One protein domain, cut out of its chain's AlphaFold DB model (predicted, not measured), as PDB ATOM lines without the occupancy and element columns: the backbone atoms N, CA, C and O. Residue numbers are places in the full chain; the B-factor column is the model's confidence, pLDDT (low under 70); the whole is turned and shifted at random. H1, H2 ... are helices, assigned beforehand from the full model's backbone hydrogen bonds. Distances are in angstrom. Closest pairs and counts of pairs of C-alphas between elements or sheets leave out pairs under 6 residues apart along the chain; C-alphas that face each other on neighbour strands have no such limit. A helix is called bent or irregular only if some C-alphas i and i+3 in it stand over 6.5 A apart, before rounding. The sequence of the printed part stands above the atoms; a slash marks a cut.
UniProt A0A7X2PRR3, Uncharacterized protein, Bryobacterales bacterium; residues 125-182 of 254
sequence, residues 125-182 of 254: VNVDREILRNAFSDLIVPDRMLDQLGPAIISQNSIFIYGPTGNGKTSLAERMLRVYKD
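This is residues 125 to 182 of the 254 residues of an uncharacterized protein of Bryobacterales bacterium (UniProt A0A7X2PRR3). Look first at H2, the longest of three helices whose centres make a triangle: the short H1 crosses beside H2 and also meets the last part of H3. A long loop leads from the end of H2 round to the beginning of H3, and its residues 162 to 167 stick out from the body. The printed part has 58 residues, with three named helices in the order H1, H2, H3 and no named strand; the class is all helix. The whole is compact, with a radius of gyration of the C-alphas of 10.9 A and spans of 31 by 23 by 22 A.

Find C-alpha 143 at (14.683, -8.793, -10.485); from there H2, residues 143 to 154, runs 17.1 A to C-alpha 154. H2 is neither bent nor irregular, but only just: C-alphas 148 and 151 are 6.2 A apart. Go back to C-alpha 129 at (9.620, -12.371, -17.911) for H1, residues 129 to 135, 9.9 A long. H3, residues 169 to 179, runs 16.1 A and ends at C-alpha 179, at (15.111, -20.978, -21.428).

H2 touches H1 with residues 146 to 150 alone, and the closest C-alphas, those of Leu 132 and Leu 146, are 7.1 A apart. Their lines are about perpendicular, at 88 degrees. H1 also touches H3, where the closest C-alphas, those of Ala 135 and Arg 178, are 5.9 A apart. These two run opposite ways at a steep tilt of 64 degrees. H2 and H3 are apart. Every O i to N i+4 pair is within hydrogen-bond range in H1, against 6 of 8 in H2 and 4 of 7 in H3.

The two C-alphas farthest apart, those of Pro 164 and Asp 182, are 32.1 A apart. The printed part has no cut; the link from H1 to H2 is short, and that from H2 to H3, residues 155 to 168, is long. The mean pLDDT of the printed part is 78.5, and residues 125 to 126 and 181 to 182 are under 70.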
ATOM      1  N   VAL A 125      14.226 -16.788 -30.088       65.00
ATOM      2  CA  VAL A 125      13.720 -16.940 -28.724       65.00
ATOM      3  C   VAL A 125      12.882 -15.721 -28.364       65.00
ATOM      4  O   VAL A 125      13.410 -14.635 -28.135       65.00
ATOM      5  N   ASN A 126      11.570 -15.917 -28.276       67.88
ATOM      6  CA  ASN A 126      10.695 -14.964 -27.604       67.88
ATOM      7  C   ASN A 126      10.744 -15.258 -26.106       67.88
ATOM      8  O   ASN A 126      10.103 -16.189 -25.618       67.88
ATOM      9  N   VAL A 127      11.567 -14.492 -25.394       72.50
ATOM     10  CA  VAL A 127      11.720 -14.609 -23.946       72.50
ATOM     11  C   VAL A 127      10.718 -13.687 -23.263       72.50
ATOM     12  O   VAL A 127      10.765 -12.476 -23.458       72.50
ATOM     13  N   ASP A 128       9.854 -14.263 -22.433       79.50
ATOM     14  CA  ASP A 128       8.976 -13.506 -21.540       79.50
ATOM     15  C   ASP A 128       9.517 -13.527 -20.101       79.50
ATOM     16  O   ASP A 128      10.226 -14.458 -19.693       79.50
ATOM     17  N   ARG A 129       9.166 -12.514 -19.303       80.00
ATOM     18  CA  ARG A 129       9.620 -12.371 -17.911       80.00
ATOM     19  C   ARG A 129       9.186 -13.557 -17.054       80.00
ATOM     20  O   ARG A 129       9.963 -14.039 -16.232       80.00
ATOM     21  N   GLU A 130       7.974 -14.062 -17.269       81.69
ATOM     22  CA  GLU A 130       7.457 -15.233 -16.555       81.69
ATOM     23  C   GLU A 130       8.257 -16.503 -16.875       81.69
ATOM     24  O   GLU A 130       8.541 -17.305 -15.985       81.69
ATOM     25  N   ILE A 131       8.691 -16.663 -18.130       81.25
ATOM     26  CA  ILE A 131       9.504 -17.805 -18.568       81.25
ATOM     27  C   ILE A 131      10.879 -17.762 -17.901       81.25
ATOM     28  O   ILE A 131      11.342 -18.790 -17.405       81.25
ATOM     29  N   LEU A 132      11.509 -16.584 -17.833       82.50
ATOM     30  CA  LEU A 132      12.777 -16.408 -17.118       82.50
ATOM     31  C   LEU A 132      12.620 -16.714 -15.631       82.50
ATOM     32  O   LEU A 132      13.392 -17.498 -15.085       82.50
ATOM     33  N   ARG A 133      11.594 -16.160 -14.978       83.38
ATOM     34  CA  ARG A 133      11.351 -16.393 -13.549       83.38
ATOM     35  C   ARG A 133      11.132 -17.876 -13.240       83.38
ATOM     36  O   ARG A 133      11.660 -18.369 -12.250       83.38
ATOM     37  N   ASN A 134      10.425 -18.589 -14.115       83.00
ATOM     38  CA  ASN A 134      10.241 -20.036 -14.006       83.00
ATOM     39  C   ASN A 134      11.536 -20.822 -14.272       83.00
ATOM     40  O   ASN A 134      11.789 -21.818 -13.605       83.00
ATOM     41  N   ALA A 135      12.385 -20.394 -15.213       82.06
ATOM     42  CA  ALA A 135      13.661 -21.064 -15.485       82.06
ATOM     43  C   ALA A 135      14.662 -20.937 -14.320       82.06
ATOM     44  O   ALA A 135      15.454 -21.855 -14.081       82.06
ATOM     45  N   PHE A 136      14.603 -19.819 -13.588       82.00
ATOM     46  CA  PHE A 136      15.442 -19.522 -12.426       82.00
ATOM     47  C   PHE A 136      14.744 -19.764 -11.077       82.00
ATOM     48  O   PHE A 136      15.285 -19.347 -10.061       82.00
ATOM     49  N   SER A 137      13.599 -20.458 -11.022       80.12
ATOM     50  CA  SER A 137      12.838 -20.682  -9.774       80.12
ATOM     51  C   SER A 137      13.656 -21.320  -8.649       80.12
ATOM     52  O   SER A 137      13.403 -21.074  -7.473       80.12
ATOM     53  N   ASP A 138      14.654 -22.124  -9.019       81.62
ATOM     54  CA  ASP A 138      15.523 -22.855  -8.094       81.62
ATOM     55  C   ASP A 138      16.675 -21.985  -7.543       81.62
ATOM     56  O   ASP A 138      17.495 -22.472  -6.762       81.62
ATOM     57  N   LEU A 139      16.794 -20.722  -7.979       78.69
ATOM     58  CA  LEU A 139      17.872 -19.802  -7.615       78.69
ATOM     59  C   LEU A 139      17.308 -18.440  -7.185       78.69
ATOM     60  O   LEU A 139      16.460 -17.851  -7.846       78.69
ATOM     61  N   ILE A 140      17.832 -17.892  -6.090       79.31
ATOM     62  CA  ILE A 140      17.447 -16.559  -5.613       79.31
ATOM     63  C   ILE A 140      18.184 -15.518  -6.465       79.31
ATOM     64  O   ILE A 140      19.351 -15.212  -6.221       79.31
ATOM     65  N   VAL A 141      17.510 -14.999  -7.495       79.62
ATOM     66  CA  VAL A 141      18.051 -13.996  -8.426       79.62
ATOM     67  C   VAL A 141      17.277 -12.681  -8.272       79.62
ATOM     68  O   VAL A 141      16.046 -12.704  -8.303       79.62
ATOM     69  N   PRO A 142      17.951 -11.524  -8.117       82.44
ATOM     70  CA  PRO A 142      17.268 -10.238  -8.021       82.44
ATOM     71  C   PRO A 142      16.628  -9.842  -9.357       82.44
ATOM     72  O   PRO A 142      17.234 -10.018 -10.416       82.44
ATOM     73  N   ASP A 143      15.453  -9.209  -9.302       81.19
ATOM     74  CA  ASP A 143      14.683  -8.793 -10.485       81.19
ATOM     75  C   ASP A 143      15.495  -7.952 -11.481       81.19
ATOM     76  O   ASP A 143      15.433  -8.198 -12.683       81.19
ATOM     77  N   ARG A 144      16.364  -7.054 -10.988       82.56
ATOM     78  CA  ARG A 144      17.239  -6.235 -11.848       82.56
ATOM     79  C   ARG A 144      18.144  -7.072 -12.760       82.56
ATOM     80  O   ARG A 144      18.541  -6.616 -13.825       82.56
ATOM     81  N   MET A 145      18.547  -8.259 -12.301       81.38
ATOM     82  CA  MET A 145      19.428  -9.141 -13.061       81.38
ATOM     83  C   MET A 145      18.635  -9.851 -14.153       81.38
ATOM     84  O   MET A 145      19.145  -9.977 -15.259       81.38
ATOM     85  N   LEU A 146      17.381 -10.236 -13.884       81.69
ATOM     86  CA  LEU A 146      16.472 -10.781 -14.896       81.69
ATOM     87  C   LEU A 146      16.155  -9.741 -15.982       81.69
ATOM     88  O   LEU A 146      16.159 -10.086 -17.163       81.69
ATOM     89  N   ASP A 147      15.982  -8.472 -15.596       83.50
ATOM     90  CA  ASP A 147      15.750  -7.352 -16.521       83.50
ATOM     91  C   ASP A 147      16.933  -7.112 -17.473       83.50
ATOM     92  O   ASP A 147      16.739  -6.735 -18.626       83.50
ATOM     93  N   GLN A 148      18.164  -7.374 -17.022       82.12
ATOM     94  CA  GLN A 148      19.365  -7.317 -17.864       82.12
ATOM     95  C   GLN A 148      19.552  -8.591 -18.702       82.12
ATOM     96  O   GLN A 148      20.039  -8.529 -19.832       82.12
ATOM     97  N   LEU A 149      19.160  -9.748 -18.162       81.31
ATOM     98  CA  LEU A 149      19.325 -11.042 -18.818       81.31
ATOM     99  C   LEU A 149      18.381 -11.225 -20.006       81.31
ATOM    100  O   LEU A 149      18.779 -11.808 -21.010       81.31
ATOM    101  N   GLY A 150      17.142 -10.737 -19.901       81.56
ATOM    102  CA  GLY A 150      16.130 -10.884 -20.949       81.56
ATOM    103  C   GLY A 150      16.598 -10.361 -22.311       81.56
ATOM    104  O   GLY A 150      16.692 -11.153 -23.252       81.56
ATOM    105  N   PRO A 151      16.987  -9.077 -22.428       81.31
ATOM    106  CA  PRO A 151      17.529  -8.521 -23.669       81.31
ATOM    107  C   PRO A 151      18.814  -9.221 -24.135       81.31
ATOM    108  O   PRO A 151      19.033  -9.388 -25.335       81.31
ATOM    109  N   ALA A 152      19.659  -9.664 -23.200       81.81
ATOM    110  CA  ALA A 152      20.903 -10.361 -23.520       81.81
ATOM    111  C   ALA A 152      20.657 -11.745 -24.152       81.81
ATOM    112  O   ALA A 152      21.347 -12.123 -25.095       81.81
ATOM    113  N   ILE A 153      19.631 -12.471 -23.695       80.50
ATOM    114  CA  ILE A 153      19.228 -13.763 -24.272       80.50
ATOM    115  C   ILE A 153      18.559 -13.563 -25.637       80.50
ATOM    116  O   ILE A 153      18.876 -14.286 -26.580       80.50
ATOM    117  N   ILE A 154      17.680 -12.564 -25.774       79.88
ATOM    118  CA  ILE A 154      16.999 -12.259 -27.047       79.88
ATOM    119  C   ILE A 154      18.005 -11.835 -28.123       79.88
ATOM    120  O   ILE A 154      17.879 -12.231 -29.280       79.88
ATOM    121  N   SER A 155      19.022 -11.053 -27.746       78.00
ATOM    122  CA  SER A 155      20.073 -10.606 -28.668       78.00
ATOM    123  C   SER A 155      21.078 -11.697 -29.051       78.00
ATOM    124  O   SER A 155      21.903 -11.447 -29.923       78.00
ATOM    125  N   GLN A 156      21.016 -12.887 -28.434       72.12
ATOM    126  CA  GLN A 156      21.927 -14.017 -28.684       72.12
ATOM    127  C   GLN A 156      23.417 -13.658 -28.582       72.12
ATOM    128  O   GLN A 156      24.276 -14.314 -29.171       72.12
ATOM    129  N   ASN A 157      23.734 -12.615 -27.815       74.50
ATOM    130  CA  ASN A 157      25.098 -12.152 -27.618       74.50
ATOM    131  C   ASN A 157      25.799 -12.949 -26.514       74.50
ATOM    132  O   ASN A 157      25.171 -13.524 -25.623       74.50
ATOM    133  N   SER A 158      27.132 -12.947 -26.537       78.00
ATOM    134  CA  SER A 158      27.933 -13.535 -25.463       78.00
ATOM    135  C   SER A 158      27.697 -12.794 -24.142       78.00
ATOM    136  O   SER A 158      27.935 -11.587 -24.056       78.00
ATOM    137  N   ILE A 159      27.277 -13.519 -23.103       81.69
ATOM    138  CA  ILE A 159      27.070 -12.979 -21.755       81.69
ATOM    139  C   ILE A 159      28.246 -13.393 -20.874       81.69
ATOM    140  O   ILE A 159      28.510 -14.581 -20.697       81.69
ATOM    141  N   PHE A 160      28.924 -12.420 -20.269       81.75
ATOM    142  CA  PHE A 160      29.980 -12.683 -19.296       81.75
ATOM    143  C   PHE A 160      29.464 -12.484 -17.867       81.75
ATOM    144  O   PHE A 160      29.062 -11.388 -17.482       81.75
ATOM    145  N   ILE A 161      29.485 -13.550 -17.062       80.12
ATOM    146  CA  ILE A 161      29.006 -13.529 -15.672       80.12
ATOM    147  C   ILE A 161      30.201 -13.366 -14.715       80.12
ATOM    148  O   ILE A 161      30.952 -14.306 -14.434       80.12
ATOM    149  N   TYR A 162      30.367 -12.165 -14.162       77.56
ATOM    150  CA  TYR A 162      31.420 -11.842 -13.188       77.56
ATOM    151  C   TYR A 162      30.899 -11.847 -11.738       77.56
ATOM    152  O   TYR A 162      29.699 -11.831 -11.498       77.56
ATOM    153  N   GLY A 163      31.803 -11.968 -10.755       78.69
ATOM    154  CA  GLY A 163      31.456 -12.110  -9.327       78.69
ATOM    155  C   GLY A 163      32.394 -13.025  -8.510       78.69
ATOM    156  O   GLY A 163      33.202 -13.746  -9.100       78.69
ATOM    157  N   PRO A 164      32.294 -13.023  -7.172       74.88
ATOM    158  CA  PRO A 164      33.081 -13.896  -6.297       74.88
ATOM    159  C   PRO A 164      32.752 -15.384  -6.507       74.88
ATOM    160  O   PRO A 164      31.628 -15.729  -6.894       74.88
ATOM    161  N   THR A 165      33.716 -16.269  -6.247       71.44
ATOM    162  CA  THR A 165      33.514 -17.728  -6.257       71.44
ATOM    163  C   THR A 165      32.457 -18.128  -5.216       71.44
ATOM    164  O   THR A 165      32.337 -17.497  -4.174       71.44
ATOM    165  N   GLY A 166      31.629 -19.134  -5.519       71.00
ATOM    166  CA  GLY A 166      30.545 -19.587  -4.628       71.00
ATOM    167  C   GLY A 166      29.161 -18.960  -4.863       71.00
ATOM    168  O   GLY A 166      28.175 -19.506  -4.386       71.00
ATOM    169  N   ASN A 167      29.036 -17.907  -5.681       73.69
ATOM    170  CA  ASN A 167      27.740 -17.271  -6.002       73.69
ATOM    171  C   ASN A 167      26.922 -17.987  -7.098       73.69
ATOM    172  O   ASN A 167      26.096 -17.374  -7.769       73.69
ATOM    173  N   GLY A 168      27.184 -19.273  -7.346       73.38
ATOM    174  CA  GLY A 168      26.378 -20.060  -8.283       73.38
ATOM    175  C   GLY A 168      26.428 -19.596  -9.745       73.38
ATOM    176  O   GLY A 168      25.452 -19.780 -10.458       73.38
ATOM    177  N   LYS A 169      27.535 -19.018 -10.235       83.62
ATOM    178  CA  LYS A 169      27.662 -18.611 -11.654       83.62
ATOM    179  C   LYS A 169      27.516 -19.775 -12.631       83.62
ATOM    180  O   LYS A 169      26.821 -19.655 -13.633       83.62
ATOM    181  N   THR A 170      28.163 -20.899 -12.319       81.44
ATOM    182  CA  THR A 170      28.003 -22.154 -13.064       81.44
ATOM    183  C   THR A 170      26.546 -22.590 -13.017       81.44
ATOM    184  O   THR A 170      25.965 -22.934 -14.042       81.44
ATOM    185  N   SER A 171      25.916 -22.450 -11.847       81.62
ATOM    186  CA  SER A 171      24.504 -22.753 -11.688       81.62
ATOM    187  C   SER A 171      23.633 -21.852 -12.567       81.62
ATOM    188  O   SER A 171      22.767 -22.365 -13.262       81.62
ATOM    189  N   LEU A 172      23.890 -20.541 -12.610       82.62
ATOM    190  CA  LEU A 172      23.174 -19.582 -13.455       82.62
ATOM    191  C   LEU A 172      23.266 -19.970 -14.940       82.62
ATOM    192  O   LEU A 172      22.236 -20.037 -15.610       82.62
ATOM    193  N   ALA A 173      24.466 -20.302 -15.426       80.94
ATOM    194  CA  ALA A 173      24.693 -20.717 -16.812       80.94
ATOM    195  C   ALA A 173      23.933 -22.005 -17.182       80.94
ATOM    196  O   ALA A 173      23.312 -22.080 -18.238       80.94
ATOM    197  N   GLU A 174      23.893 -22.999 -16.293       82.56
ATOM    198  CA  GLU A 174      23.120 -24.228 -16.523       82.56
ATOM    199  C   GLU A 174      21.605 -23.970 -16.616       82.56
ATOM    200  O   GLU A 174      20.910 -24.636 -17.384       82.56
ATOM    201  N   ARG A 175      21.065 -23.006 -15.852       80.00
ATOM    202  CA  ARG A 175      19.623 -22.682 -15.878       80.00
ATOM    203  C   ARG A 175      19.262 -21.803 -17.073       80.00
ATOM    204  O   ARG A 175      18.154 -21.935 -17.583       80.00
ATOM    205  N   MET A 176      20.198 -20.999 -17.585       78.75
ATOM    206  CA  MET A 176      20.015 -20.275 -18.851       78.75
ATOM    207  C   MET A 176      19.683 -21.225 -20.008       78.75
ATOM    208  O   MET A 176      18.842 -20.894 -20.840       78.75
ATOM    209  N   LEU A 177      20.262 -22.432 -20.028       77.00
ATOM    210  CA  LEU A 177      19.957 -23.436 -21.054       77.00
ATOM    211  C   LEU A 177      18.487 -23.886 -21.029       77.00
ATOM    212  O   LEU A 177      17.948 -24.234 -22.072       77.00
ATOM    213  N   ARG A 178      17.804 -23.821 -19.877       77.81
ATOM    214  CA  ARG A 178      16.382 -24.200 -19.744       77.81
ATOM    215  C   ARG A 178      15.428 -23.218 -20.431       77.81
ATOM    216  O   ARG A 178      14.272 -23.565 -20.671       77.81
ATOM    217  N   VAL A 179      15.889 -21.996 -20.707       75.75
ATOM    218  CA  VAL A 179      15.111 -20.978 -21.428       75.75
ATOM    219  C   VAL A 179      14.923 -21.393 -22.890       75.75
ATOM    220  O   VAL A 179      13.871 -21.137 -23.474       75.75
ATOM    221  N   TYR A 180      15.905 -22.096 -23.459       72.94
ATOM    222  CA  TYR A 180      15.832 -22.649 -24.803       72.94
ATOM    223  C   TYR A 180      15.039 -23.959 -24.772       72.94
ATOM    224  O   TYR A 180      15.492 -24.972 -24.246       72.94
ATOM    225  N   LYS A 181      13.827 -23.936 -25.332       66.25
ATOM    226  CA  LYS A 181      12.959 -25.121 -25.476       66.25
ATOM    227  C   LYS A 181      12.935 -25.674 -26.903       66.25
ATOM    228  O   LYS A 181      12.138 -26.561 -27.204       66.25
ATOM    229  N   ASP A 182      13.787 -25.141 -27.769       65.50
ATOM    230  CA  ASP A 182      13.845 -25.522 -29.173       65.50
ATOM    231  C   ASP A 182      14.633 -26.827 -29.334       65.50
ATOM    232  O   ASP A 182      15.662 -27.040 -28.691       65.50
TER     233      ASP A 182